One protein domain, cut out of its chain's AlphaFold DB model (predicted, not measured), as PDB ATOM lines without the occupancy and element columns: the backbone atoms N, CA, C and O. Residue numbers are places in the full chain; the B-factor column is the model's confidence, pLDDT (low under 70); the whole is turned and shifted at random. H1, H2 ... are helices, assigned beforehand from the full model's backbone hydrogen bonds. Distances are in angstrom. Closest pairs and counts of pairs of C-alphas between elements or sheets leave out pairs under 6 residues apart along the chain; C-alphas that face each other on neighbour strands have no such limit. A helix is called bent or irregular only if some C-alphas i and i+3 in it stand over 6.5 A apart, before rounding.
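Overview. This is residues 2 to 114 and 133 to 197 of the 200 residues of an uncharacterized protein of Variovorax boronicumulans (UniProt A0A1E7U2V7). One long straight helix, H5, runs most of the length of a rod and joins two groups of helices that stay apart from each other on its side. H3 packs on the first part of H5, with the kinked H4 folding back on H3 and H1 meeting H3 with its last residues, about perpendicular to it; H6 packs on the last part of H5, with H7 and H8 on H6 and H9 turning away after H8. The printed part has 178 residues with nine named helices, H1 to H9 in order, and no named strand: the class is all helix, the helix packing part aligned and part crossed. It is loose, with a radius of gyration of the C-alphas of 22.7 A, and spans 79 by 33 by 24 A.

Arrangement. H1, residues 2 to 12, touches residues 31 to 38 of H3, residues 25 to 50, about perpendicular at 78 degrees; their closest C-alphas, of Ser 12 and Ile 35, are 6.6 A apart. H2, residues 15 to 18, touches no helix but is near H1 and H3. H4, residues 53 to 71, is irregular, with C-alphas 54 and 57 7.9 A apart, and has a kink of 100 degrees near residue 60. H3, with residues 40 to 48, and H4 form a helical hairpin, closest at the C-alphas of Ala 44 and Val 67, 7.1 A. H5, residues 74 to 114, touches H3 with residues 76 to 91, at a shallow tilt of 32 degrees, only just short of steep, opposite ways; the closest C-alphas, of Thr 32 and Tyr 84, are 5.2 A apart. With residues 98 to 112, H5 touches H6, residues 135 to 153, at a shallow tilt of 13 degrees, opposite ways, closest at the C-alphas of Ile 98 and Ala 151, 6.8 A. H6, with residues 144 to 151, and H7, residues 160 to 169, form a helical hairpin and only just touch, with 3 pairs of C-alphas within 8 A; the closest, of Ile 148 and Ile 166, are 6.2 A apart. H8, residues 173 to 182, touches H6 at a steep tilt of 62 degrees, closest at the C-alphas of Ala 141 and Val 175, 4.5 A. H9, residues 186 to 195, only just touches H8, with 3 pairs within 8 A, and only at the corner by their link, closest at the C-alphas of Leu 180 and Ala 186, 5.3 A. Every O i to N i+4 pair is within hydrogen-bond range in H3, H5, H6, H8 and H9, against 6 of 7 in H1, 8 of 15 in H4 and 5 of 6 in H7; H2 is too short for such a pair.

Along the chain. H1 begins at C-alpha 2, (1.531, 6.272, 29.947). From first to last C-alpha, H3 measures 36.8 A, H4 22.9 A and H6 27.3 A. H5 measures 58.4 A, from C-alpha 74 at (-7.365, -25.899, 47.201) to C-alpha 114 at (-0.903, -25.506, -10.815).

Size, cuts and confidence. The C-alphas farthest apart, of Ser 54 and Ala 114, are 79.2 A apart. Residues 49 to 55, of which 53 to 55 belong to H4, stand free. Residues 115 to 132 are not printed; C-alphas 114 and 133 are 16.0 A apart across the cut. Of the links that are printed whole, none is long. The mean pLDDT of the printed part is 86.5; residues 2 to 3, 19 to 20 and 51 to 72 are under 70.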
ATOM      1  N   ALA A   2       0.536   7.350  29.799       61.09
ATOM      2  CA  ALA A   2       1.531   6.272  29.947       61.09
ATOM      3  C   ALA A   2       1.439   5.417  31.235       61.09
ATOM      4  O   ALA A   2       1.969   4.313  31.261       61.09
ATOM      5  N   PHE A   3       0.797   5.901  32.305       67.12
ATOM      6  CA  PHE A   3       0.767   5.176  33.585       67.12
ATOM      7  C   PHE A   3      -0.152   3.946  33.542       67.12
ATOM      8  O   PHE A   3       0.270   2.859  33.912       67.12
ATOM      9  N   GLY A   4      -1.373   4.098  33.015       70.44
ATOM     10  CA  GLY A   4      -2.354   3.008  32.963       70.44
ATOM     11  C   GLY A   4      -1.925   1.827  32.087       70.44
ATOM     12  O   GLY A   4      -2.099   0.684  32.493       70.44
ATOM     13  N   ALA A   5      -1.304   2.094  30.933       71.62
ATOM     14  CA  ALA A   5      -0.782   1.049  30.046       71.62
ATOM     15  C   ALA A   5       0.283   0.192  30.750       71.62
ATOM     16  O   ALA A   5       0.137  -1.025  30.838       71.62
ATOM     17  N   ARG A   6       1.260   0.840  31.401       79.25
ATOM     18  CA  ARG A   6       2.313   0.151  32.163       79.25
ATOM     19  C   ARG A   6       1.781  -0.666  33.336       79.25
ATOM     20  O   ARG A   6       2.325  -1.720  33.653       79.25
ATOM     21  N   THR A   7       0.725  -0.197  34.002       84.56
ATOM     22  CA  THR A   7       0.082  -0.970  35.074       84.56
ATOM     23  C   THR A   7      -0.569  -2.237  34.527       84.56
ATOM     24  O   THR A   7      -0.404  -3.302  35.117       84.56
ATOM     25  N   ILE A   8      -1.276  -2.144  33.398       84.31
ATOM     26  CA  ILE A   8      -1.919  -3.303  32.767       84.31
ATOM     27  C   ILE A   8      -0.864  -4.307  32.295       84.31
ATOM     28  O   ILE A   8      -0.998  -5.488  32.605       84.31
ATOM     29  N   GLU A   9       0.203  -3.846  31.637       84.38
ATOM     30  CA  GLU A   9       1.323  -4.685  31.183       84.38
ATOM     31  C   GLU A   9       1.982  -5.445  32.343       84.38
ATOM     32  O   GLU A   9       2.298  -6.635  32.234       84.38
ATOM     33  N   PHE A  10       2.166  -4.772  33.482       87.62
ATOM     34  CA  PHE A  10       2.722  -5.381  34.686       87.62
ATOM     35  C   PHE A  10       1.773  -6.423  35.282       87.62
ATOM     36  O   PHE A  10       2.185  -7.555  35.529       87.62
ATOM     37  N   LEU A  11       0.499  -6.077  35.483       88.56
ATOM     38  CA  LEU A  11      -0.487  -6.985  36.074       88.56
ATOM     39  C   LEU A  11      -0.749  -8.208  35.190       88.56
ATOM     40  O   LEU A  11      -0.910  -9.313  35.701       88.56
ATOM     41  N   SER A  12      -0.755  -8.033  33.868       85.94
ATOM     42  CA  SER A  12      -0.980  -9.111  32.904       85.94
ATOM     43  C   SER A  12       0.278  -9.945  32.623       85.94
ATOM     44  O   SER A  12       0.183 -10.994  31.974       85.94
ATOM     45  N   GLY A  13       1.457  -9.504  33.074       85.94
ATOM     46  CA  GLY A  13       2.742 -10.131  32.757       85.94
ATOM     47  C   GLY A  13       3.164  -9.975  31.290       85.94
ATOM     48  O   GLY A  13       3.935 -10.789  30.780       85.94
ATOM     49  N   GLU A  14       2.625  -8.984  30.582       85.25
ATOM     50  CA  GLU A  14       2.864  -8.748  29.152       85.25
ATOM     51  C   GLU A  14       4.272  -8.221  28.860       85.25
ATOM     52  O   GLU A  14       4.813  -8.506  27.794       85.25
ATOM     53  N   PHE A  15       4.941  -7.624  29.850       84.81
ATOM     54  CA  PHE A  15       6.359  -7.240  29.768       84.81
ATOM     55  C   PHE A  15       7.289  -8.399  29.346       84.81
ATOM     56  O   PHE A  15       8.349  -8.181  28.762       84.81
ATOM     57  N   VAL A  16       6.897  -9.656  29.598       84.25
ATOM     58  CA  VAL A  16       7.655 -10.846  29.170       84.25
ATOM     59  C   VAL A  16       7.626 -11.022  27.651       84.25
ATOM     60  O   VAL A  16       8.600 -11.495  27.069       84.25
ATOM     61  N   LEU A  17       6.522 -10.637  27.012       81.44
ATOM     62  CA  LEU A  17       6.319 -10.720  25.565       81.44
ATOM     63  C   LEU A  17       7.007  -9.566  24.826       81.44
ATOM     64  O   LEU A  17       7.402  -9.713  23.669       81.44
ATOM     65  N   GLU A  18       7.180  -8.422  25.488       75.06
ATOM     66  CA  GLU A  18       7.879  -7.262  24.924       75.06
ATOM     67  C   GLU A  18       9.378  -7.509  24.731       75.06
ATOM     68  O   GLU A  18       9.973  -6.993  23.786       75.06
ATOM     69  N   GLY A  19       9.975  -8.369  25.563       68.56
ATOM     70  CA  GLY A  19      11.384  -8.767  25.484       68.56
ATOM     71  C   GLY A  19      11.737  -9.699  24.317       68.56
ATOM     72  O   GLY A  19      12.825 -10.271  24.310       68.56
ATOM     73  N   GLY A  20      10.829  -9.910  23.360       69.62
ATOM     74  CA  GLY A  20      11.051 -10.779  22.199       69.62
ATOM     75  C   GLY A  20      10.930 -12.273  22.490       69.62
ATOM     76  O   GLY A  20      11.245 -13.090  21.625       69.62
ATOM     77  N   ARG A  21      10.447 -12.656  23.678       82.19
ATOM     78  CA  ARG A  21      10.062 -14.045  23.937       82.19
ATOM     79  C   ARG A  21       8.750 -14.336  23.210       82.19
ATOM     80  O   ARG A  21       7.765 -13.639  23.459       82.19
ATOM     81  N   PRO A  22       8.705 -15.349  22.329       83.44
ATOM     82  CA  PRO A  22       7.464 -15.703  21.666       83.44
ATOM     83  C   PRO A  22       6.442 -16.181  22.687       83.44
ATOM     84  O   PRO A  22       6.789 -16.891  23.636       83.44
ATOM     85  N   ASN A  23       5.175 -15.838  22.469       83.81
ATOM     86  CA  ASN A  23       4.118 -16.441  23.254       83.81
ATOM     87  C   ASN A  23       4.133 -17.962  22.991       83.81
ATOM     88  O   ASN A  23       4.226 -18.439  21.861       83.81
ATOM     89  N   GLY A  24       4.179 -18.740  24.060       86.25
ATOM     90  CA  GLY A  24       4.535 -20.153  24.033       86.25
ATOM     91  C   GLY A  24       4.244 -20.783  25.383       86.25
ATOM     92  O   GLY A  24       3.932 -20.072  26.339       86.25
ATOM     93  N   GLY A  25       4.371 -22.107  25.482       86.94
ATOM     94  CA  GLY A  25       4.071 -22.830  26.724       86.94
ATOM     95  C   GLY A  25       4.828 -22.278  27.938       86.94
ATOM     96  O   GLY A  25       4.230 -22.043  28.982       86.94
ATOM     97  N   GLU A  26       6.116 -21.965  27.778       88.56
ATOM     98  CA  GLU A  26       6.944 -21.388  28.847       88.56
ATOM     99  C   GLU A  26       6.429 -20.024  29.330       88.56
ATOM    100  O   GLU A  26       6.368 -19.769  30.533       88.56
ATOM    101  N   VAL A  27       6.014 -19.152  28.405       91.44
ATOM    102  CA  VAL A  27       5.473 -17.830  28.755       91.44
ATOM    103  C   VAL A  27       4.111 -17.962  29.431       91.44
ATOM    104  O   VAL A  27       3.843 -17.245  30.395       91.44
ATOM    105  N   VAL A  28       3.271 -18.898  28.982       93.25
ATOM    106  CA  VAL A  28       1.992 -19.212  29.636       93.25
ATOM    107  C   VAL A  28       2.227 -19.638  31.086       93.25
ATOM    108  O   VAL A  28       1.585 -19.098  31.986       93.25
ATOM    109  N   VAL A  29       3.181 -20.540  31.334       92.94
ATOM    110  CA  VAL A  29       3.525 -20.993  32.692       92.94
ATOM    111  C   VAL A  29       4.046 -19.838  33.545       92.94
ATOM    112  O   VAL A  29       3.547 -19.625  34.648       92.94
ATOM    113  N   PHE A  30       4.991 -19.044  33.036       92.81
ATOM    114  CA  PHE A  30       5.515 -17.901  33.786       92.81
ATOM    115  C   PHE A  30       4.405 -16.911  34.164       92.81
ATOM    116  O   PHE A  30       4.290 -16.515  35.323       92.81
ATOM    117  N   ARG A  31       3.558 -16.536  33.201       93.62
ATOM    118  CA  ARG A  31       2.456 -15.592  33.436       93.62
ATOM    119  C   ARG A  31       1.410 -16.165  34.384       93.62
ATOM    120  O   ARG A  31       0.857 -15.416  35.179       93.62
ATOM    121  N   THR A  32       1.191 -17.477  34.353       94.69
ATOM    122  CA  THR A  32       0.341 -18.175  35.325       94.69
ATOM    123  C   THR A  32       0.879 -18.007  36.738       94.69
ATOM    124  O   THR A  32       0.118 -17.657  37.637       94.69
ATOM    125  N   ILE A  33       2.184 -18.218  36.934       92.06
ATOM    126  CA  ILE A  33       2.831 -18.029  38.235       92.06
ATOM    127  C   ILE A  33       2.685 -16.568  38.668       92.06
ATOM    128  O   ILE A  33       2.164 -16.293  39.743       92.06
ATOM    129  N   TRP A  34       3.075 -15.632  37.807       93.88
ATOM    130  CA  TRP A  34       3.051 -14.199  38.090       93.88
ATOM    131  C   TRP A  34       1.659 -13.677  38.477       93.88
ATOM    132  O   TRP A  34       1.481 -13.097  39.546       93.88
ATOM    133  N   ILE A  35       0.656 -13.932  37.633       93.56
ATOM    134  CA  ILE A  35      -0.725 -13.504  37.874       93.56
ATOM    135  C   ILE A  35      -1.298 -14.234  39.091       93.56
ATOM    136  O   ILE A  35      -1.954 -13.611  39.922       93.56
ATOM    137  N   GLY A  36      -1.017 -15.531  39.243       91.88
ATOM    138  CA  GLY A  36      -1.479 -16.302  40.394       91.88
ATOM    139  C   GLY A  36      -0.949 -15.750  41.720       91.88
ATOM    140  O   GLY A  36      -1.722 -15.609  42.664       91.88
ATOM    141  N   LEU A  37       0.324 -15.339  41.780       89.25
ATOM    142  CA  LEU A  37       0.900 -14.668  42.953       89.25
ATOM    143  C   LEU A  37       0.175 -13.355  43.276       89.25
ATOM    144  O   LEU A  37      -0.152 -13.104  44.436       89.25
ATOM    145  N   ILE A  38      -0.118 -12.544  42.255       90.88
ATOM    146  CA  ILE A  38      -0.862 -11.287  42.414       90.88
ATOM    147  C   ILE A  38      -2.273 -11.558  42.951       90.88
ATOM    148  O   ILE A  38      -2.709 -10.894  43.890       90.88
ATOM    149  N   LEU A  39      -2.978 -12.550  42.401       90.19
ATOM    150  CA  LEU A  39      -4.335 -12.906  42.825       90.19
ATOM    151  C   LEU A  39      -4.373 -13.482  44.247       90.19
ATOM    152  O   LEU A  39      -5.281 -13.153  45.013       90.19
ATOM    153  N   ILE A  40      -3.379 -14.288  44.633       84.75
ATOM    154  CA  ILE A  40      -3.239 -14.788  46.009       84.75
ATOM    155  C   ILE A  40      -3.007 -13.620  46.974       84.75
ATOM    156  O   ILE A  40      -3.701 -13.521  47.987       84.75
ATOM    157  N   ALA A  41      -2.092 -12.704  46.645       83.25
ATOM    158  CA  ALA A  41      -1.822 -11.526  47.466       83.25
ATOM    159  C   ALA A  41      -3.064 -10.629  47.599       83.25
ATOM    160  O   ALA A  41      -3.420 -10.231  48.709       83.25
ATOM    161  N   ALA A  42      -3.773 -10.374  46.496       85.62
ATOM    162  CA  ALA A  42      -5.019  -9.610  46.501       85.62
ATOM    163  C   ALA A  42      -6.089 -10.276  47.380       85.62
ATOM    164  O   ALA A  42      -6.731  -9.609  48.187       85.62
ATOM    165  N   THR A  43      -6.233 -11.599  47.285       82.25
ATOM    166  CA  THR A  43      -7.177 -12.364  48.112       82.25
ATOM    167  C   THR A  43      -6.822 -12.276  49.599       82.25
ATOM    168  O   THR A  43      -7.711 -12.093  50.430       82.25
ATOM    169  N   ALA A  44      -5.531 -12.340  49.953       76.69
ATOM    170  CA  ALA A  44      -5.073 -12.164  51.330       76.69
ATOM    171  C   ALA A  44      -5.386 -10.755  51.871       76.69
ATOM    172  O   ALA A  44      -5.876 -10.628  52.994       76.69
ATOM    173  N   VAL A  45      -5.166  -9.709  51.064       78.62
ATOM    174  CA  VAL A  45      -5.490  -8.316  51.424       78.62
ATOM    175  C   VAL A  45      -6.994  -8.132  51.622       78.62
ATOM    176  O   VAL A  45      -7.406  -7.601  52.649       78.62
ATOM    177  N   ILE A  46      -7.821  -8.615  50.691       80.25
ATOM    178  CA  ILE A  46      -9.288  -8.526  50.789       80.25
ATOM    179  C   ILE A  46      -9.774  -9.211  52.072       80.25
ATOM    180  O   ILE A  46     -10.553  -8.631  52.825       80.25
ATOM    181  N   ARG A  47      -9.266 -10.411  52.378       75.00
ATOM    182  CA  ARG A  47      -9.601 -11.111  53.628       75.00
ATOM    183  C   ARG A  47      -9.155 -10.349  54.875       75.00
ATOM    184  O   ARG A  47      -9.867 -10.383  55.867       75.00
ATOM    185  N   GLY A  48      -8.019  -9.656  54.836       70.44
ATOM    186  CA  GLY A  48      -7.554  -8.828  55.954       70.44
ATOM    187  C   GLY A  48      -8.371  -7.546  56.169       70.44
ATOM    188  O   GLY A  48      -8.474  -7.074  57.300       70.44
ATOM    189  N   LEU A  49      -8.954  -6.989  55.102       75.31
ATOM    190  CA  LEU A  49      -9.775  -5.772  55.156       75.31
ATOM    191  C   LEU A  49     -11.227  -6.041  55.565       75.31
ATOM    192  O   LEU A  49     -11.827  -5.211  56.240       75.31
ATOM    193  N   PHE A  50     -11.789  -7.175  55.141       74.06
ATOM    194  CA  PHE A  50     -13.206  -7.511  55.340       74.06
ATOM    195  C   PHE A  50     -13.435  -8.698  56.285       74.06
ATOM    196  O   PHE A  50     -14.579  -9.070  56.541       74.06
ATOM    197  N   GLY A  51     -12.364  -9.321  56.778       65.00
ATOM    198  CA  GLY A  51     -12.422 -10.373  57.787       65.00
ATOM    199  C   GLY A  51     -12.632  -9.818  59.193       65.00
ATOM    200  O   GLY A  51     -12.384  -8.644  59.463       65.00
ATOM    201  N   ASP A  52     -13.081 -10.683  60.099       59.69
ATOM    202  CA  ASP A  52     -13.349 -10.330  61.491       59.69
ATOM    203  C   ASP A  52     -12.081  -9.759  62.168       59.69
ATOM    204  O   ASP A  52     -11.027 -10.404  62.243       59.69
ATOM    205  N   THR A  53     -12.162  -8.503  62.619       54.59
ATOM    206  CA  THR A  53     -11.019  -7.640  62.987       54.59
ATOM    207  C   THR A  53     -10.263  -8.062  64.252       54.59
ATOM    208  O   THR A  53      -9.245  -7.463  64.597       54.59
ATOM    209  N   SER A  54     -10.705  -9.117  64.942       53.66
ATOM    210  CA  SER A  54     -10.092  -9.623  66.181       53.66
ATOM    211  C   SER A  54      -8.675 -10.198  66.004       53.66
ATOM    212  O   SER A  54      -7.985 -10.453  66.988       53.66
ATOM    213  N   SER A  55      -8.205 -10.366  64.763       52.47
ATOM    214  CA  SER A  55      -6.915 -10.990  64.429       52.47
ATOM    215  C   SER A  55      -5.804 -10.013  64.001       52.47
ATOM    216  O   SER A  55      -4.681 -10.445  63.733       52.47
ATOM    217  N   TRP A  56      -6.066  -8.698  63.971       48.22
ATOM    218  CA  TRP A  56      -5.154  -7.684  63.405       48.22
ATOM    219  C   TRP A  56      -3.769  -7.600  64.083       48.22
ATOM    220  O   TRP A  56      -2.772  -7.330  63.413       48.22
ATOM    221  N   SER A  57      -3.656  -7.908  65.380       50.38
ATOM    222  CA  SER A  57      -2.382  -7.874  66.126       50.38
ATOM    223  C   SER A  57      -1.405  -9.008  65.775       50.38
ATOM    224  O   SER A  57      -0.238  -8.950  66.158       50.38
ATOM    225  N   ALA A  58      -1.831 -10.013  64.999       48.19
ATOM    226  CA  ALA A  58      -0.975 -11.115  64.559       48.19
ATOM    227  C   ALA A  58      -0.244 -10.839  63.225       48.19
ATOM    228  O   ALA A  58       0.664 -11.589  62.862       48.19
ATOM    229  N   TYR A  59      -0.608  -9.795  62.466       52.84
ATOM    230  CA  TYR A  59      -0.350  -9.743  61.015       52.84
ATOM    231  C   TYR A  59       1.073  -9.450  60.533       52.84
ATOM    232  O   TYR A  59       1.401  -9.864  59.420       52.84
ATOM    233  N   GLY A  60       1.954  -8.894  61.367       50.22
ATOM    234  CA  GLY A  60       3.383  -8.799  61.027       50.22
ATOM    235  C   GLY A  60       4.030 -10.176  60.795       50.22
ATOM    236  O   GLY A  60       4.841 -10.334  59.888       50.22
ATOM    237  N   GLY A  61       3.603 -11.193  61.559       50.72
ATOM    238  CA  GLY A  61       3.945 -12.610  61.351       50.72
ATOM    239  C   GLY A  61       2.851 -13.426  60.638       50.72
ATOM    240  O   GLY A  61       3.139 -14.495  60.099       50.72
ATOM    241  N   CYS A  62       1.604 -12.935  60.597       54.91
ATOM    242  CA  CYS A  62       0.470 -13.623  59.968       54.91
ATOM    243  C   CYS A  62       0.473 -13.491  58.447       54.91
ATOM    244  O   CYS A  62       0.070 -14.445  57.806       54.91
ATOM    245  N   LEU A  63       0.980 -12.415  57.827       58.06
ATOM    246  CA  LEU A  63       0.961 -12.312  56.358       58.06
ATOM    247  C   LEU A  63       1.734 -13.461  55.695       58.06
ATOM    248  O   LEU A  63       1.207 -14.125  54.812       58.06
ATOM    249  N   LEU A  64       2.946 -13.759  56.172       58.78
ATOM    250  CA  LEU A  64       3.745 -14.890  55.685       58.78
ATOM    251  C   LEU A  64       3.077 -16.240  55.977       58.78
ATOM    252  O   LEU A  64       3.115 -17.131  55.135       58.78
ATOM    253  N   LYS A  65       2.419 -16.393  57.133       61.22
ATOM    254  CA  LYS A  65       1.699 -17.623  57.505       61.22
ATOM    255  C   LYS A  65       0.408 -17.814  56.696       61.22
ATOM    256  O   LYS A  65       0.117 -18.934  56.285       61.22
ATOM    257  N   THR A  66      -0.329 -16.740  56.427       60.12
ATOM    258  CA  THR A  66      -1.514 -16.690  55.562       60.12
ATOM    259  C   THR A  66      -1.121 -16.967  54.120       60.12
ATOM    260  O   THR A  66      -1.721 -17.829  53.495       60.12
ATOM    261  N   VAL A  67      -0.071 -16.322  53.611       61.25
ATOM    262  CA  VAL A  67       0.462 -16.572  52.267       61.25
ATOM    263  C   VAL A  67       0.932 -18.027  52.137       61.25
ATOM    264  O   VAL A  67       0.517 -18.711  51.205       61.25
ATOM    265  N   ASN A  68       1.701 -18.547  53.102       64.25
ATOM    266  CA  ASN A  68       2.142 -19.947  53.116       64.25
ATOM    267  C   ASN A  68       0.962 -20.936  53.176       64.25
ATOM    268  O   ASN A  68       0.929 -21.904  52.422       64.25
ATOM    269  N   GLY A  69      -0.042 -20.671  54.020       61.28
ATOM    270  CA  GLY A  69      -1.256 -21.488  54.105       61.28
ATOM    271  C   GLY A  69      -2.126 -21.423  52.845       61.28
ATOM    272  O   GLY A  69      -2.771 -22.410  52.489       61.28
ATOM    273  N   MET A  70      -2.109 -20.293  52.128       63.69
ATOM    274  CA  MET A  70      -2.814 -20.148  50.857       63.69
ATOM    275  C   MET A  70      -2.161 -20.978  49.759       63.69
ATOM    276  O   MET A  70      -2.891 -21.671  49.058       63.69
ATOM    277  N   PHE A  71      -0.828 -21.016  49.654       64.56
ATOM    278  CA  PHE A  71      -0.142 -21.863  48.662       64.56
ATOM    279  C   PHE A  71      -0.450 -23.358  48.802       64.56
ATOM    280  O   PHE A  71      -0.430 -24.076  47.807       64.56
ATOM    281  N   THR A  72      -0.770 -23.823  50.010       68.25
ATOM    282  CA  THR A  72      -1.133 -25.223  50.276       68.25
ATOM    283  C   THR A  72      -2.634 -25.507  50.172       68.25
ATOM    284  O   THR A  72      -3.064 -26.638  50.381       68.25
ATOM    285  N   SER A  73      -3.451 -24.492  49.882       75.38
ATOM    286  CA  SER A  73      -4.911 -24.611  49.851       75.38
ATOM    287  C   SER A  73      -5.444 -25.010  48.469       75.38
ATOM    288  O   SER A  73      -4.858 -24.688  47.432       75.38
ATOM    289  N   ALA A  74      -6.625 -25.638  48.442       83.62
ATOM    290  CA  ALA A  74      -7.365 -25.899  47.201       83.62
ATOM    291  C   ALA A  74      -7.697 -24.606  46.423       83.62
ATOM    292  O   ALA A  74      -7.864 -24.626  45.202       83.62
ATOM    293  N   GLU A  75      -7.752 -23.465  47.113       80.81
ATOM    294  CA  GLU A  75      -8.005 -22.156  46.512       80.81
ATOM    295  C   GLU A  75      -6.831 -21.702  45.643       80.81
ATOM    296  O   GLU A  75      -7.049 -21.268  44.514       80.81
ATOM    297  N   ALA A  76      -5.586 -21.864  46.107       82.62
ATOM    298  CA  ALA A  76      -4.419 -21.553  45.280       82.62
ATOM    299  C   ALA A  76      -4.353 -22.451  44.044       82.62
ATOM    300  O   ALA A  76      -4.092 -21.953  42.950       82.62
ATOM    301  N   LEU A  77      -4.661 -23.746  44.184       86.94
ATOM    302  CA  LEU A  77      -4.741 -24.649  43.033       86.94
ATOM    303  C   LEU A  77      -5.805 -24.186  42.029       86.94
ATOM    304  O   LEU A  77      -5.562 -24.214  40.826       86.94
ATOM    305  N   THR A  78      -6.953 -23.707  42.515       91.06
ATOM    306  CA  THR A  78      -8.025 -23.166  41.667       91.06
ATOM    307  C   THR A  78      -7.583 -21.890  40.952       91.06
ATOM    308  O   THR A  78      -7.789 -21.770  39.747       91.06
ATOM    309  N   ILE A  79      -6.922 -20.962  41.653       91.44
ATOM    310  CA  ILE A  79      -6.392 -19.721  41.069       91.44
ATOM    311  C   ILE A  79      -5.373 -20.040  39.972       91.44
ATOM    312  O   ILE A  79      -5.508 -19.550  38.848       91.44
ATOM    313  N   PHE A  80      -4.375 -20.879  40.265       91.81
ATOM    314  CA  PHE A  80      -3.360 -21.255  39.281       91.81
ATOM    315  C   PHE A  80      -3.965 -22.041  38.117       91.81
ATOM    316  O   PHE A  80      -3.670 -21.728  36.966       91.81
ATOM    317  N   GLY A  81      -4.848 -23.002  38.389       94.19
ATOM    318  CA  GLY A  81      -5.519 -23.804  37.367       94.19
ATOM    319  C   GLY A  81      -6.379 -22.963  36.425       94.19
ATOM    320  O   GLY A  81      -6.241 -23.074  35.208       94.19
ATOM    321  N   ALA A  82      -7.212 -22.069  36.965       95.69
ATOM    322  CA  ALA A  82      -8.055 -21.179  36.169       95.69
ATOM    323  C   ALA A  82      -7.222 -20.176  35.354       95.69
ATOM    324  O   ALA A  82      -7.482 -19.977  34.165       95.69
ATOM    325  N   THR A  83      -6.187 -19.590  35.964       95.44
ATOM    326  CA  THR A  83      -5.279 -18.655  35.281       95.44
ATOM    327  C   THR A  83      -4.537 -19.347  34.141       95.44
ATOM    328  O   THR A  83      -4.500 -18.829  33.022       95.44
ATOM    329  N   TYR A  84      -3.997 -20.543  34.397       95.56
ATOM    330  CA  TYR A  84      -3.330 -21.360  33.387       95.56
ATOM    331  C   TYR A  84      -4.273 -21.691  32.237       95.56
ATOM    332  O   TYR A  84      -3.931 -21.456  31.080       95.56
ATOM    333  N   ALA A  85      -5.473 -22.192  32.546       97.12
ATOM    334  CA  ALA A  85      -6.461 -22.565  31.543       97.12
ATOM    335  C   ALA A  85      -6.830 -21.377  30.640       97.12
ATOM    336  O   ALA A  85      -6.843 -21.521  29.419       97.12
ATOM    337  N   ALA A  86      -7.054 -20.191  31.215       96.00
ATOM    338  CA  ALA A  86      -7.382 -18.987  30.453       96.00
ATOM    339  C   ALA A  86      -6.229 -18.531  29.538       96.00
ATOM    340  O   ALA A  86      -6.438 -18.258  28.352       96.00
ATOM    341  N   LEU A  87      -5.000 -18.474  30.063       94.44
ATOM    342  CA  LEU A  87      -3.820 -18.080  29.285       94.44
ATOM    343  C   LEU A  87      -3.492 -19.098  28.190       94.44
ATOM    344  O   LEU A  87      -3.171 -18.712  27.063       94.44
ATOM    345  N   TYR A  88      -3.598 -20.388  28.507       95.00
ATOM    346  CA  TYR A  88      -3.369 -21.468  27.558       95.00
ATOM    347  C   TYR A  88      -4.422 -21.467  26.449       95.00
ATOM    348  O   TYR A  88      -4.059 -21.570  25.280       95.00
ATOM    349  N   ALA A  89      -5.704 -21.273  26.777       96.00
ATOM    350  CA  ALA A  89      -6.770 -21.160  25.782       96.00
ATOM    351  C   ALA A  89      -6.515 -20.001  24.804       96.00
ATOM    352  O   ALA A  89      -6.637 -20.174  23.589       96.00
ATOM    353  N   ARG A  90      -6.078 -18.839  25.312       92.69
ATOM    354  CA  ARG A  90      -5.683 -17.703  24.465       92.69
ATOM    355  C   ARG A  90      -4.495 -18.050  23.565       92.69
ATOM    356  O   ARG A  90      -4.547 -17.771  22.372       92.69
ATOM    357  N   PHE A  91      -3.448 -18.668  24.114       93.19
ATOM    358  CA  PHE A  91      -2.290 -19.114  23.333       93.19
ATOM    359  C   PHE A  91      -2.688 -20.111  22.232       93.19
ATOM    360  O   PHE A  91      -2.293 -19.941  21.080       93.19
ATOM    361  N   ALA A  92      -3.503 -21.114  22.562       94.62
ATOM    362  CA  ALA A  92      -3.966 -22.123  21.615       94.62
ATOM    363  C   ALA A  92      -4.775 -21.497  20.470       94.62
ATOM    364  O   ALA A  92      -4.568 -21.849  19.309       94.62
ATOM    365  N   SER A  93      -5.637 -20.523  20.780       95.06
ATOM    366  CA  SER A  93      -6.389 -19.764  19.777       95.06
ATOM    367  C   SER A  93      -5.468 -18.954  18.857       95.06
ATOM    368  O   SER A  93      -5.608 -19.036  17.638       95.06
ATOM    369  N   GLN A  94      -4.486 -18.236  19.414       94.75
ATOM    370  CA  GLN A  94      -3.517 -17.459  18.629       94.75
ATOM    371  C   GLN A  94      -2.685 -18.350  17.700       94.75
ATOM    372  O   GLN A  94      -2.514 -18.036  16.523       94.75
ATOM    373  N   TRP A  95      -2.193 -19.479  18.216       93.44
ATOM    374  CA  TRP A  95      -1.451 -20.453  17.422       93.44
ATOM    375  C   TRP A  95      -2.318 -21.056  16.310       93.44
ATOM    376  O   TRP A  95      -1.886 -21.103  15.160       93.44
ATOM    377  N   GLY A  96      -3.542 -21.480  16.638       95.94
ATOM    378  CA  GLY A  96      -4.477 -22.059  15.674       95.94
ATOM    379  C   GLY A  96      -4.833 -21.089  14.550       95.94
ATOM    380  O   GLY A  96      -4.819 -21.475  13.384       95.94
ATOM    381  N   TYR A  97      -5.074 -19.820  14.881       96.25
ATOM    382  CA  TYR A  97      -5.324 -18.766  13.900       96.25
ATOM    383  C   TYR A  97      -4.156 -18.606  12.914       96.25
ATOM    384  O   TYR A  97      -4.354 -18.734  11.705       96.25
ATOM    385  N   ILE A  98      -2.933 -18.410  13.421       96.69
ATOM    386  CA  ILE A  98      -1.746 -18.209  12.576       96.69
ATOM    387  C   ILE A  98      -1.451 -19.449  11.723       96.69
ATOM    388  O   ILE A  98      -1.175 -19.331  10.531       96.69
ATOM    389  N   ALA A  99      -1.548 -20.650  12.296       95.94
ATOM    390  CA  ALA A  99      -1.326 -21.888  11.553       95.94
ATOM    391  C   ALA A  99      -2.345 -22.069  10.413       95.94
ATOM    392  O   ALA A  99      -1.971 -22.457   9.306       95.94
ATOM    393  N   ASN A 100      -3.618 -21.748  10.662       98.00
ATOM    394  CA  ASN A 100      -4.662 -21.837   9.646       98.00
ATOM    395  C   ASN A 100      -4.448 -20.826   8.518       98.00
ATOM    396  O   ASN A 100      -4.528 -21.212   7.352       98.00
ATOM    397  N   LEU A 101      -4.116 -19.572   8.844       97.62
ATOM    398  CA  LEU A 101      -3.817 -18.549   7.840       97.62
ATOM    399  C   LEU A 101      -2.617 -18.954   6.971       97.62
ATOM    400  O   LEU A 101      -2.686 -18.874   5.747       97.62
ATOM    401  N   TYR A 102      -1.547 -19.469   7.585       97.88
ATOM    402  CA  TYR A 102      -0.400 -20.003   6.849       97.88
ATOM    403  C   TYR A 102      -0.816 -21.103   5.865       97.88
ATOM    404  O   TYR A 102      -0.454 -21.050   4.690       97.88
ATOM    405  N   ASN A 103      -1.594 -22.084   6.326       98.06
ATOM    406  CA  ASN A 103      -2.030 -23.200   5.487       98.06
ATOM    407  C   ASN A 103      -2.880 -22.731   4.299       98.06
ATOM    408  O   ASN A 103      -2.671 -23.214   3.190       98.06
ATOM    409  N   GLN A 104      -3.780 -21.767   4.509       98.19
ATOM    410  CA  GLN A 104      -4.598 -21.187   3.438       98.19
ATOM    411  C   GLN A 104      -3.733 -20.469   2.396       98.19
ATOM    412  O   GLN A 104      -3.870 -20.731   1.204       98.19
ATOM    413  N   ILE A 105      -2.768 -19.651   2.834       97.94
ATOM    414  CA  ILE A 105      -1.820 -18.985   1.926       97.94
ATOM    415  C   ILE A 105      -1.047 -20.024   1.105       97.94
ATOM    416  O   ILE A 105      -0.932 -19.898  -0.115       97.94
ATOM    417  N   LYS A 106      -0.539 -21.078   1.754       97.25
ATOM    418  CA  LYS A 106       0.194 -22.152   1.072       97.25
ATOM    419  C   LYS A 106      -0.673 -22.911   0.069       97.25
ATOM    420  O   LYS A 106      -0.160 -23.279  -0.984       97.25
ATOM    421  N   GLN A 107      -1.950 -23.140   0.369       96.75
ATOM    422  CA  GLN A 107      -2.893 -23.760  -0.566       96.75
ATOM    423  C   GLN A 107      -3.095 -22.881  -1.803       96.75
ATOM    424  O   GLN A 107      -2.905 -23.365  -2.918       96.75
ATOM    425  N   SER A 108      -3.343 -21.582  -1.622       95.44
ATOM    426  CA  SER A 108      -3.496 -20.643  -2.742       95.44
ATOM    427  C   SER A 108      -2.233 -20.529  -3.604       95.44
ATOM    428  O   SER A 108      -2.331 -20.396  -4.820       95.44
ATOM    429  N   GLU A 109      -1.038 -20.624  -3.013       94.31
ATOM    430  CA  GLU A 109       0.215 -20.682  -3.780       94.31
ATOM    431  C   GLU A 109       0.319 -21.934  -4.655       94.31
ATOM    432  O   GLU A 109       0.751 -21.848  -5.805       94.31
ATOM    433  N   VAL A 110      -0.065 -23.097  -4.120       95.00
ATOM    434  CA  VAL A 110      -0.039 -24.362  -4.867       95.00
ATOM    435  C   VAL A 110      -1.054 -24.330  -6.009       95.00
ATOM    436  O   VAL A 110      -0.719 -24.714  -7.127       95.00
ATOM    437  N   GLU A 111      -2.260 -23.822  -5.763       92.06
ATOM    438  CA  GLU A 111      -3.296 -23.653  -6.789       92.06
ATOM    439  C   GLU A 111      -2.865 -22.670  -7.886       92.06
ATOM    440  O   GLU A 111      -3.035 -22.949  -9.077       92.06
ATOM    441  N   ALA A 112      -2.249 -21.547  -7.505       89.81
ATOM    442  CA  ALA A 112      -1.713 -20.575  -8.455       89.81
ATOM    443  C   ALA A 112      -0.589 -21.174  -9.313       89.81
ATOM    444  O   ALA A 112      -0.544 -20.933 -10.518       89.81
ATOM    445  N   ALA A 113       0.288 -21.987  -8.715       87.94
ATOM    446  CA  ALA A 113       1.345 -22.687  -9.439       87.94
ATOM    447  C   ALA A 113       0.786 -23.759 -10.389       87.94
ATOM    448  O   ALA A 113       1.263 -23.877 -11.515       87.94
ATOM    449  N   ALA A 114      -0.242 -24.505  -9.974       86.69
ATOM    450  CA  ALA A 114      -0.903 -25.506 -10.815       86.69
ATOM    451  C   ALA A 114      -1.660 -24.880 -12.000       86.69
ATOM    452  O   ALA A 114      -1.745 -25.480 -13.069       86.69
ATOM    453  N   PRO A 133       5.081  -9.450 -12.135       80.06
ATOM    454  CA  PRO A 133       4.362 -10.400 -11.294       80.06
ATOM    455  C   PRO A 133       2.889 -10.463 -11.706       80.06
ATOM    456  O   PRO A 133       2.266  -9.446 -12.020       80.06
ATOM    457  N   SER A 134       2.314 -11.666 -11.698       85.94
ATOM    458  CA  SER A 134       0.885 -11.834 -11.959       85.94
ATOM    459  C   SER A 134       0.052 -11.153 -10.867       85.94
ATOM    460  O   SER A 134       0.485 -11.040  -9.717       85.94
ATOM    461  N   ALA A 135      -1.178 -10.743 -11.194       89.12
ATOM    462  CA  ALA A 135      -2.100 -10.168 -10.209       89.12
ATOM    463  C   ALA A 135      -2.302 -11.106  -9.001       89.12
ATOM    464  O   ALA A 135      -2.291 -10.661  -7.858       89.12
ATOM    465  N   THR A 136      -2.384 -12.418  -9.245       90.12
ATOM    466  CA  THR A 136      -2.468 -13.441  -8.194       90.12
ATOM    467  C   THR A 136      -1.243 -13.434  -7.276       90.12
ATOM    468  O   THR A 136      -1.397 -13.531  -6.061       90.12
ATOM    469  N   ALA A 137      -0.032 -13.282  -7.825       90.56
ATOM    470  CA  ALA A 137       1.189 -13.217  -7.022       90.56
ATOM    471  C   ALA A 137       1.214 -11.979  -6.110       90.56
ATOM    472  O   ALA A 137       1.624 -12.084  -4.954       90.56
ATOM    473  N   LEU A 138       0.717 -10.834  -6.594       93.69
ATOM    474  CA  LEU A 138       0.592  -9.613  -5.793       93.69
ATOM    475  C   LEU A 138      -0.437  -9.766  -4.664       93.69
ATOM    476  O   LEU A 138      -0.156  -9.387  -3.529       93.69
ATOM    477  N   VAL A 139      -1.588 -10.392  -4.936       95.19
ATOM    478  CA  VAL A 139      -2.597 -10.687  -3.902       95.19
ATOM    479  C   VAL A 139      -2.027 -11.627  -2.837       95.19
ATOM    480  O   VAL A 139      -2.176 -11.380  -1.643       95.19
ATOM    481  N   ILE A 140      -1.312 -12.683  -3.235       96.50
ATOM    482  CA  ILE A 140      -0.641 -13.581  -2.284       96.50
ATOM    483  C   ILE A 140       0.399 -12.818  -1.452       96.50
ATOM    484  O   ILE A 140       0.524 -13.067  -0.253       96.50
ATOM    485  N   ALA A 141       1.132 -11.876  -2.054       96.88
ATOM    486  CA  ALA A 141       2.093 -11.051  -1.330       96.88
ATOM    487  C   ALA A 141       1.426 -10.178  -0.251       96.88
ATOM    488  O   ALA A 141       1.951 -10.095   0.860       96.88
ATOM    489  N   GLN A 142       0.244  -9.619  -0.533       96.81
ATOM    490  CA  GLN A 142      -0.568  -8.892   0.453       96.81
ATOM    491  C   GLN A 142      -1.008  -9.791   1.613       96.81
ATOM    492  O   GLN A 142      -0.847  -9.426   2.776       96.81
ATOM    493  N   TRP A 143      -1.481 -11.008   1.333       97.94
ATOM    494  CA  TRP A 143      -1.855 -11.956   2.392       97.94
ATOM    495  C   TRP A 143      -0.666 -12.382   3.259       97.94
ATOM    496  O   TRP A 143      -0.795 -12.497   4.480       97.94
ATOM    497  N   LYS A 144       0.513 -12.573   2.656       98.25
ATOM    498  CA  LYS A 144       1.752 -12.823   3.408       98.25
ATOM    499  C   LYS A 144       2.133 -11.633   4.282       98.25
ATOM    500  O   LYS A 144       2.576 -11.843   5.406       98.25
ATOM    501  N   ALA A 145       1.965 -10.406   3.793       97.88
ATOM    502  CA  ALA A 145       2.197  -9.207   4.588       97.88
ATOM    503  C   ALA A 145       1.249  -9.141   5.799       97.88
ATOM    504  O   ALA A 145       1.726  -8.985   6.925       97.88
ATOM    505  N   GLY A 146      -0.050  -9.385   5.591       97.50
ATOM    506  CA  GLY A 146      -1.043  -9.478   6.669       97.50
ATOM    507  C   GLY A 146      -0.690 -10.550   7.705       97.50
ATOM    508  O   GLY A 146      -0.658 -10.273   8.899       97.50
ATOM    509  N   PHE A 147      -0.267 -11.740   7.263       98.06
ATOM    510  CA  PHE A 147       0.223 -12.787   8.168       98.06
ATOM    511  C   PHE A 147       1.379 -12.315   9.066       98.06
ATOM    512  O   PHE A 147       1.426 -12.655  10.250       98.06
ATOM    513  N   ILE A 148       2.334 -11.556   8.517       97.69
ATOM    514  CA  ILE A 148       3.489 -11.046   9.272       97.69
ATOM    515  C   ILE A 148       3.037 -10.014  10.310       97.69
ATOM    516  O   ILE A 148       3.510 -10.041  11.451       97.69
ATOM    517  N   GLU A 149       2.115  -9.127   9.932       97.06
ATOM    518  CA  GLU A 149       1.504  -8.164  10.847       97.06
ATOM    519  C   GLU A 149       0.777  -8.872  11.994       97.06
ATOM    520  O   GLU A 149       1.032  -8.576  13.166       97.06
ATOM    521  N   ASP A 150      -0.076  -9.839  11.674       96.38
ATOM    522  CA  ASP A 150      -0.859 -10.553  12.673       96.38
ATOM    523  C   ASP A 150       0.041 -11.362  13.607       96.38
ATOM    524  O   ASP A 150      -0.134 -11.335  14.828       96.38
ATOM    525  N   ALA A 151       1.074 -12.018  13.068       95.69
ATOM    526  CA  ALA A 151       2.058 -12.739  13.868       95.69
ATOM    527  C   ALA A 151       2.767 -11.821  14.878       95.69
ATOM    528  O   ALA A 151       3.074 -12.257  15.994       95.69
ATOM    529  N   LEU A 152       3.019 -10.556  14.530       93.81
ATOM    530  CA  LEU A 152       3.518  -9.555  15.475       93.81
ATOM    531  C   LEU A 152       2.459  -9.176  16.513       93.81
ATOM    532  O   LEU A 152       2.776  -9.142  17.704       93.81
ATOM    533  N   ALA A 153       1.226  -8.916  16.073       92.19
ATOM    534  CA  ALA A 153       0.120  -8.496  16.932       92.19
ATOM    535  C   ALA A 153      -0.229  -9.546  17.999       92.19
ATOM    536  O   ALA A 153      -0.547  -9.200  19.134       92.19
ATOM    537  N   VAL A 154      -0.107 -10.836  17.672       92.50
ATOM    538  CA  VAL A 154      -0.372 -11.935  18.613       92.50
ATOM    539  C   VAL A 154       0.877 -12.458  19.339       92.50
ATOM    540  O   VAL A 154       0.818 -13.506  19.982       92.50
ATOM    541  N   HIS A 155       2.006 -11.743  19.267       91.75
ATOM    542  CA  HIS A 155       3.292 -12.115  19.887       91.75
ATOM    543  C   HIS A 155       3.836 -13.490  19.454       91.75
ATOM    544  O   HIS A 155       4.511 -14.184  20.215       91.75
ATOM    545  N   MET A 156       3.550 -13.891  18.218       93.06
ATOM    546  CA  MET A 156       3.992 -15.154  17.622       93.06
ATOM    547  C   MET A 156       5.213 -15.001  16.710       93.06
ATOM    548  O   MET A 156       5.890 -15.991  16.444       93.06
ATOM    549  N   ALA A 157       5.517 -13.787  16.239       94.44
ATOM    550  CA  ALA A 157       6.541 -13.546  15.220       94.44
ATOM    551  C   ALA A 157       7.930 -14.102  15.585       94.44
ATOM    552  O   ALA A 157       8.636 -14.603  14.718       94.44
ATOM    553  N   ALA A 158       8.301 -14.068  16.869       92.00
ATOM    554  CA  ALA A 158       9.584 -14.574  17.359       92.00
ATOM    555  C   ALA A 158       9.628 -16.108  17.537       92.00
ATOM    556  O   ALA A 158      10.667 -16.664  17.897       92.00
ATOM    557  N   LYS A 159       8.513 -16.826  17.334       91.56
ATOM    558  CA  LYS A 159       8.472 -18.282  17.519       91.56
ATOM    559  C   LYS A 159       9.293 -18.924  16.403       91.56
ATOM    560  O   LYS A 159       8.991 -18.632  15.252       91.56
ATOM    561  N   PRO A 160      10.242 -19.842  16.670       91.56
ATOM    562  CA  PRO A 160      11.180 -20.322  15.646       91.56
ATOM    563  C   PRO A 160      10.522 -20.808  14.346       91.56
ATOM    564  O   PRO A 160      10.958 -20.459  13.254       91.56
ATOM    565  N   SER A 161       9.415 -21.551  14.462       91.62
ATOM    566  CA  SER A 161       8.657 -22.058  13.311       91.62
ATOM    567  C   SER A 161       7.989 -20.965  12.469       91.62
ATOM    568  O   SER A 161       7.737 -21.181  11.293       91.62
ATOM    569  N   ILE A 162       7.670 -19.814  13.066       95.19
ATOM    570  CA  ILE A 162       7.035 -18.669  12.400       95.19
ATOM    571  C   ILE A 162       8.104 -17.687  11.922       95.19
ATOM    572  O   ILE A 162       8.058 -17.253  10.778       95.19
ATOM    573  N   ALA A 163       9.106 -17.401  12.755       94.81
ATOM    574  CA  ALA A 163      10.227 -16.530  12.430       94.81
ATOM    575  C   ALA A 163      10.921 -16.954  11.128       94.81
ATOM    576  O   ALA A 163      11.199 -16.111  10.280       94.81
ATOM    577  N   GLY A 164      11.127 -18.261  10.927       95.06
ATOM    578  CA  GLY A 164      11.683 -18.787   9.677       95.06
ATOM    579  C   GLY A 164      10.809 -18.501   8.449       95.06
ATOM    580  O   GLY A 164      11.336 -18.143   7.398       95.06
ATOM    581  N   VAL A 165       9.480 -18.598   8.584       96.56
ATOM    582  CA  VAL A 165       8.525 -18.279   7.507       96.56
ATOM    583  C   VAL A 165       8.543 -16.784   7.201       96.56
ATOM    584  O   VAL A 165       8.696 -16.408   6.041       96.56
ATOM    585  N   ILE A 166       8.462 -15.937   8.233       97.56
ATOM    586  CA  ILE A 166       8.528 -14.477   8.092       97.56
ATOM    587  C   ILE A 166       9.836 -14.082   7.407       97.56
ATOM    588  O   ILE A 166       9.811 -13.387   6.398       97.56
ATOM    589  N   GLY A 167      10.976 -14.570   7.900       96.69
ATOM    590  CA  GLY A 167      12.287 -14.268   7.328       96.69
ATOM    591  C   GLY A 167      12.450 -14.753   5.885       96.69
ATOM    592  O   GLY A 167      13.149 -14.112   5.103       96.69
ATOM    593  N   ALA A 168      11.800 -15.856   5.498       96.19
ATOM    594  CA  ALA A 168      11.779 -16.318   4.113       96.19
ATOM    595  C   ALA A 168      10.904 -15.422   3.222       96.19
ATOM    596  O   ALA A 168      11.356 -14.999   2.160       96.19
ATOM    597  N   TRP A 169       9.682 -15.098   3.656       97.12
ATOM    598  CA  TRP A 169       8.756 -14.257   2.892       97.12
ATOM    599  C   TRP A 169       9.220 -12.808   2.778       97.12
ATOM    600  O   TRP A 169       9.074 -12.215   1.719       97.12
ATOM    601  N   PHE A 170       9.864 -12.251   3.802       95.94
ATOM    602  CA  PHE A 170      10.350 -10.868   3.778       95.94
ATOM    603  C   PHE A 170      11.554 -10.651   2.838       95.94
ATOM    604  O   PHE A 170      11.977  -9.517   2.610       95.94
ATOM    605  N   LYS A 171      12.136 -11.717   2.272       95.50
ATOM    606  CA  LYS A 171      13.127 -11.598   1.188       95.50
ATOM    607  C   LYS A 171      12.475 -11.229  -0.144       95.50
ATOM    608  O   LYS A 171      13.141 -10.608  -0.971       95.50
ATOM    609  N   ASP A 172      11.205 -11.583  -0.329       94.81
ATOM    610  CA  ASP A 172      10.411 -11.227  -1.500       94.81
ATOM    611  C   ASP A 172      10.072  -9.732  -1.462       94.81
ATOM    612  O   ASP A 172       9.493  -9.228  -0.495       94.81
ATOM    613  N   GLN A 173      10.454  -9.012  -2.518       95.31
ATOM    614  CA  GLN A 173      10.219  -7.578  -2.614       95.31
ATOM    615  C   GLN A 173       8.728  -7.240  -2.596       95.31
ATOM    616  O   GLN A 173       8.348  -6.290  -1.921       95.31
ATOM    617  N   HIS A 174       7.875  -8.040  -3.237       95.75
ATOM    618  CA  HIS A 174       6.440  -7.761  -3.290       95.75
ATOM    619  C   HIS A 174       5.781  -7.884  -1.917       95.75
ATOM    620  O   HIS A 174       4.894  -7.101  -1.586       95.75
ATOM    621  N   VAL A 175       6.243  -8.827  -1.090       97.44
ATOM    622  CA  VAL A 175       5.757  -8.979   0.290       97.44
ATOM    623  C   VAL A 175       6.188  -7.791   1.142       97.44
ATOM    624  O   VAL A 175       5.384  -7.274   1.913       97.44
ATOM    625  N   ARG A 176       7.439  -7.332   1.004       96.75
ATOM    626  CA  ARG A 176       7.916  -6.141   1.725       96.75
ATOM    627  C   ARG A 176       7.152  -4.890   1.326       96.75
ATOM    628  O   ARG A 176       6.764  -4.130   2.204       96.75
ATOM    629  N   ASP A 177       6.955  -4.685   0.029       96.19
ATOM    630  CA  ASP A 177       6.283  -3.500  -0.495       96.19
ATOM    631  C   ASP A 177       4.822  -3.473  -0.022       96.19
ATOM    632  O   ASP A 177       4.373  -2.453   0.499       96.19
ATOM    633  N   ALA A 178       4.121  -4.613  -0.078       96.88
ATOM    634  CA  ALA A 178       2.776  -4.752   0.481       96.88
ATOM    635  C   ALA A 178       2.748  -4.509   1.999       96.88
ATOM    636  O   ALA A 178       1.901  -3.774   2.498       96.88
ATOM    637  N   PHE A 179       3.713  -5.055   2.747       97.62
ATOM    638  CA  PHE A 179       3.811  -4.824   4.189       97.62
ATOM    639  C   PHE A 179       4.000  -3.342   4.517       97.62
ATOM    640  O   PHE A 179       3.314  -2.809   5.381       97.62
ATOM    641  N   LEU A 180       4.902  -2.651   3.822       97.00
ATOM    642  CA  LEU A 180       5.156  -1.230   4.056       97.00
ATOM    643  C   LEU A 180       3.979  -0.335   3.645       97.00
ATOM    644  O   LEU A 180       3.783   0.704   4.274       97.00
ATOM    645  N   ALA A 181       3.223  -0.724   2.616       95.50
ATOM    646  CA  ALA A 181       2.074   0.031   2.124       95.50
ATOM    647  C   ALA A 181       0.831  -0.131   3.015       95.50
ATOM    648  O   ALA A 181       0.188   0.864   3.348       95.50
ATOM    649  N   ASP A 182       0.520  -1.365   3.417       93.06
ATOM    650  CA  ASP A 182      -0.778  -1.699   4.013       93.06
ATOM    651  C   ASP A 182      -0.733  -1.792   5.550       93.06
ATOM    652  O   ASP A 182      -1.771  -1.723   6.207       93.06
ATOM    653  N   THR A 183       0.459  -1.909   6.156       95.25
ATOM    654  CA  THR A 183       0.601  -2.101   7.610       95.25
ATOM    655  C   THR A 183       0.754  -0.769   8.362       95.25
ATOM    656  O   THR A 183       1.732  -0.041   8.159       95.25
ATOM    657  N   PRO A 184      -0.105  -0.461   9.353       93.88
ATOM    658  CA  PRO A 184       0.090   0.694  10.226       93.88
ATOM    659  C   PRO A 184       1.402   0.599  11.013       93.88
ATOM    660  O   PRO A 184       1.703  -0.441  11.613       93.88
ATOM    661  N   ASN A 185       2.161   1.698  11.052       94.44
ATOM    662  CA  ASN A 185       3.480   1.781  11.694       94.44
ATOM    663  C   ASN A 185       4.450   0.683  11.209       94.44
ATOM    664  O   ASN A 185       5.206   0.111  12.000       94.44
ATOM    665  N   ALA A 186       4.421   0.360   9.908       94.25
ATOM    666  CA  ALA A 186       5.216  -0.719   9.322       94.25
ATOM    667  C   ALA A 186       6.714  -0.605   9.649       94.25
ATOM    668  O   ALA A 186       7.343  -1.601   9.994       94.25
ATOM    669  N   VAL A 187       7.278   0.606   9.604       94.75
ATOM    670  CA  VAL A 187       8.705   0.848   9.885       94.75
ATOM    671  C   VAL A 187       9.079   0.414  11.308       94.75
ATOM    672  O   VAL A 187      10.057  -0.315  11.491       94.75
ATOM    673  N   ASP A 188       8.263   0.770  12.302       95.00
ATOM    674  CA  ASP A 188       8.481   0.377  13.699       95.00
ATOM    675  C   ASP A 188       8.351  -1.139  13.883       95.00
ATOM    676  O   ASP A 188       9.116  -1.763  14.624       95.00
ATOM    677  N   LYS A 189       7.394  -1.754  13.180       95.12
ATOM    678  CA  LYS A 189       7.191  -3.208  13.188       95.12
ATOM    679  C   LYS A 189       8.365  -3.957  12.552       95.12
ATOM    680  O   LYS A 189       8.785  -4.974  13.102       95.12
ATOM    681  N   VAL A 190       8.943  -3.445  11.464       95.88
ATOM    682  CA  VAL A 190      10.173  -3.997  10.867       95.88
ATOM    683  C   VAL A 190      11.326  -3.927  11.860       95.88
ATOM    684  O   VAL A 190      12.033  -4.915  12.058       95.88
ATOM    685  N   GLU A 191      11.491  -2.797  12.539       94.56
ATOM    686  CA  GLU A 191      12.539  -2.654  13.546       94.56
ATOM    687  C   GLU A 191      12.331  -3.609  14.730       94.56
ATOM    688  O   GLU A 191      13.275  -4.224  15.231       94.56
ATOM    689  N   LYS A 192      11.078  -3.823  15.139       92.62
ATOM    690  CA  LYS A 192      10.725  -4.826  16.149       92.62
ATOM    691  C   LYS A 192      11.090  -6.246  15.696       92.62
ATOM    692  O   LYS A 192      11.655  -7.001  16.485       92.62
ATOM    693  N   LEU A 193      10.847  -6.599  14.433       93.75
ATOM    694  CA  LEU A 193      11.251  -7.895  13.872       93.75
ATOM    695  C   LEU A 193      12.775  -8.090  13.868       93.75
ATOM    696  O   LEU A 193      13.241  -9.191  14.171       93.75
ATOM    697  N   ARG A 194      13.558  -7.038  13.591       94.12
ATOM    698  CA  ARG A 194      15.028  -7.082  13.706       94.12
ATOM    699  C   ARG A 194      15.483  -7.276  15.146       94.12
ATOM    700  O   ARG A 194      16.299  -8.152  15.421       94.12
ATOM    701  N   LYS A 195      14.901  -6.531  16.094       91.62
ATOM    702  CA  LYS A 195      15.175  -6.698  17.536       91.62
ATOM    703  C   LYS A 195      14.894  -8.122  18.013       91.62
ATOM    704  O   LYS A 195      15.626  -8.652  18.844       91.62
ATOM    705  N   PHE A 196      13.867  -8.756  17.453       89.75
ATOM    706  CA  PHE A 196      13.512 -10.148  17.728       89.75
ATOM    707  C   PHE A 196      14.365 -11.170  16.963       89.75
ATOM    708  O   PHE A 196      14.144 -12.370  17.119       89.75
ATOM    709  N   LYS A 197      15.340 -10.724  16.159       90.62
ATOM    710  CA  LYS A 197      16.198 -11.562  15.305       90.62
ATOM    711  C   LYS A 197      15.411 -12.410  14.297       90.62
ATOM    712  O   LYS A 197      15.857 -13.485  13.905       90.62
TER     713      LYS A 197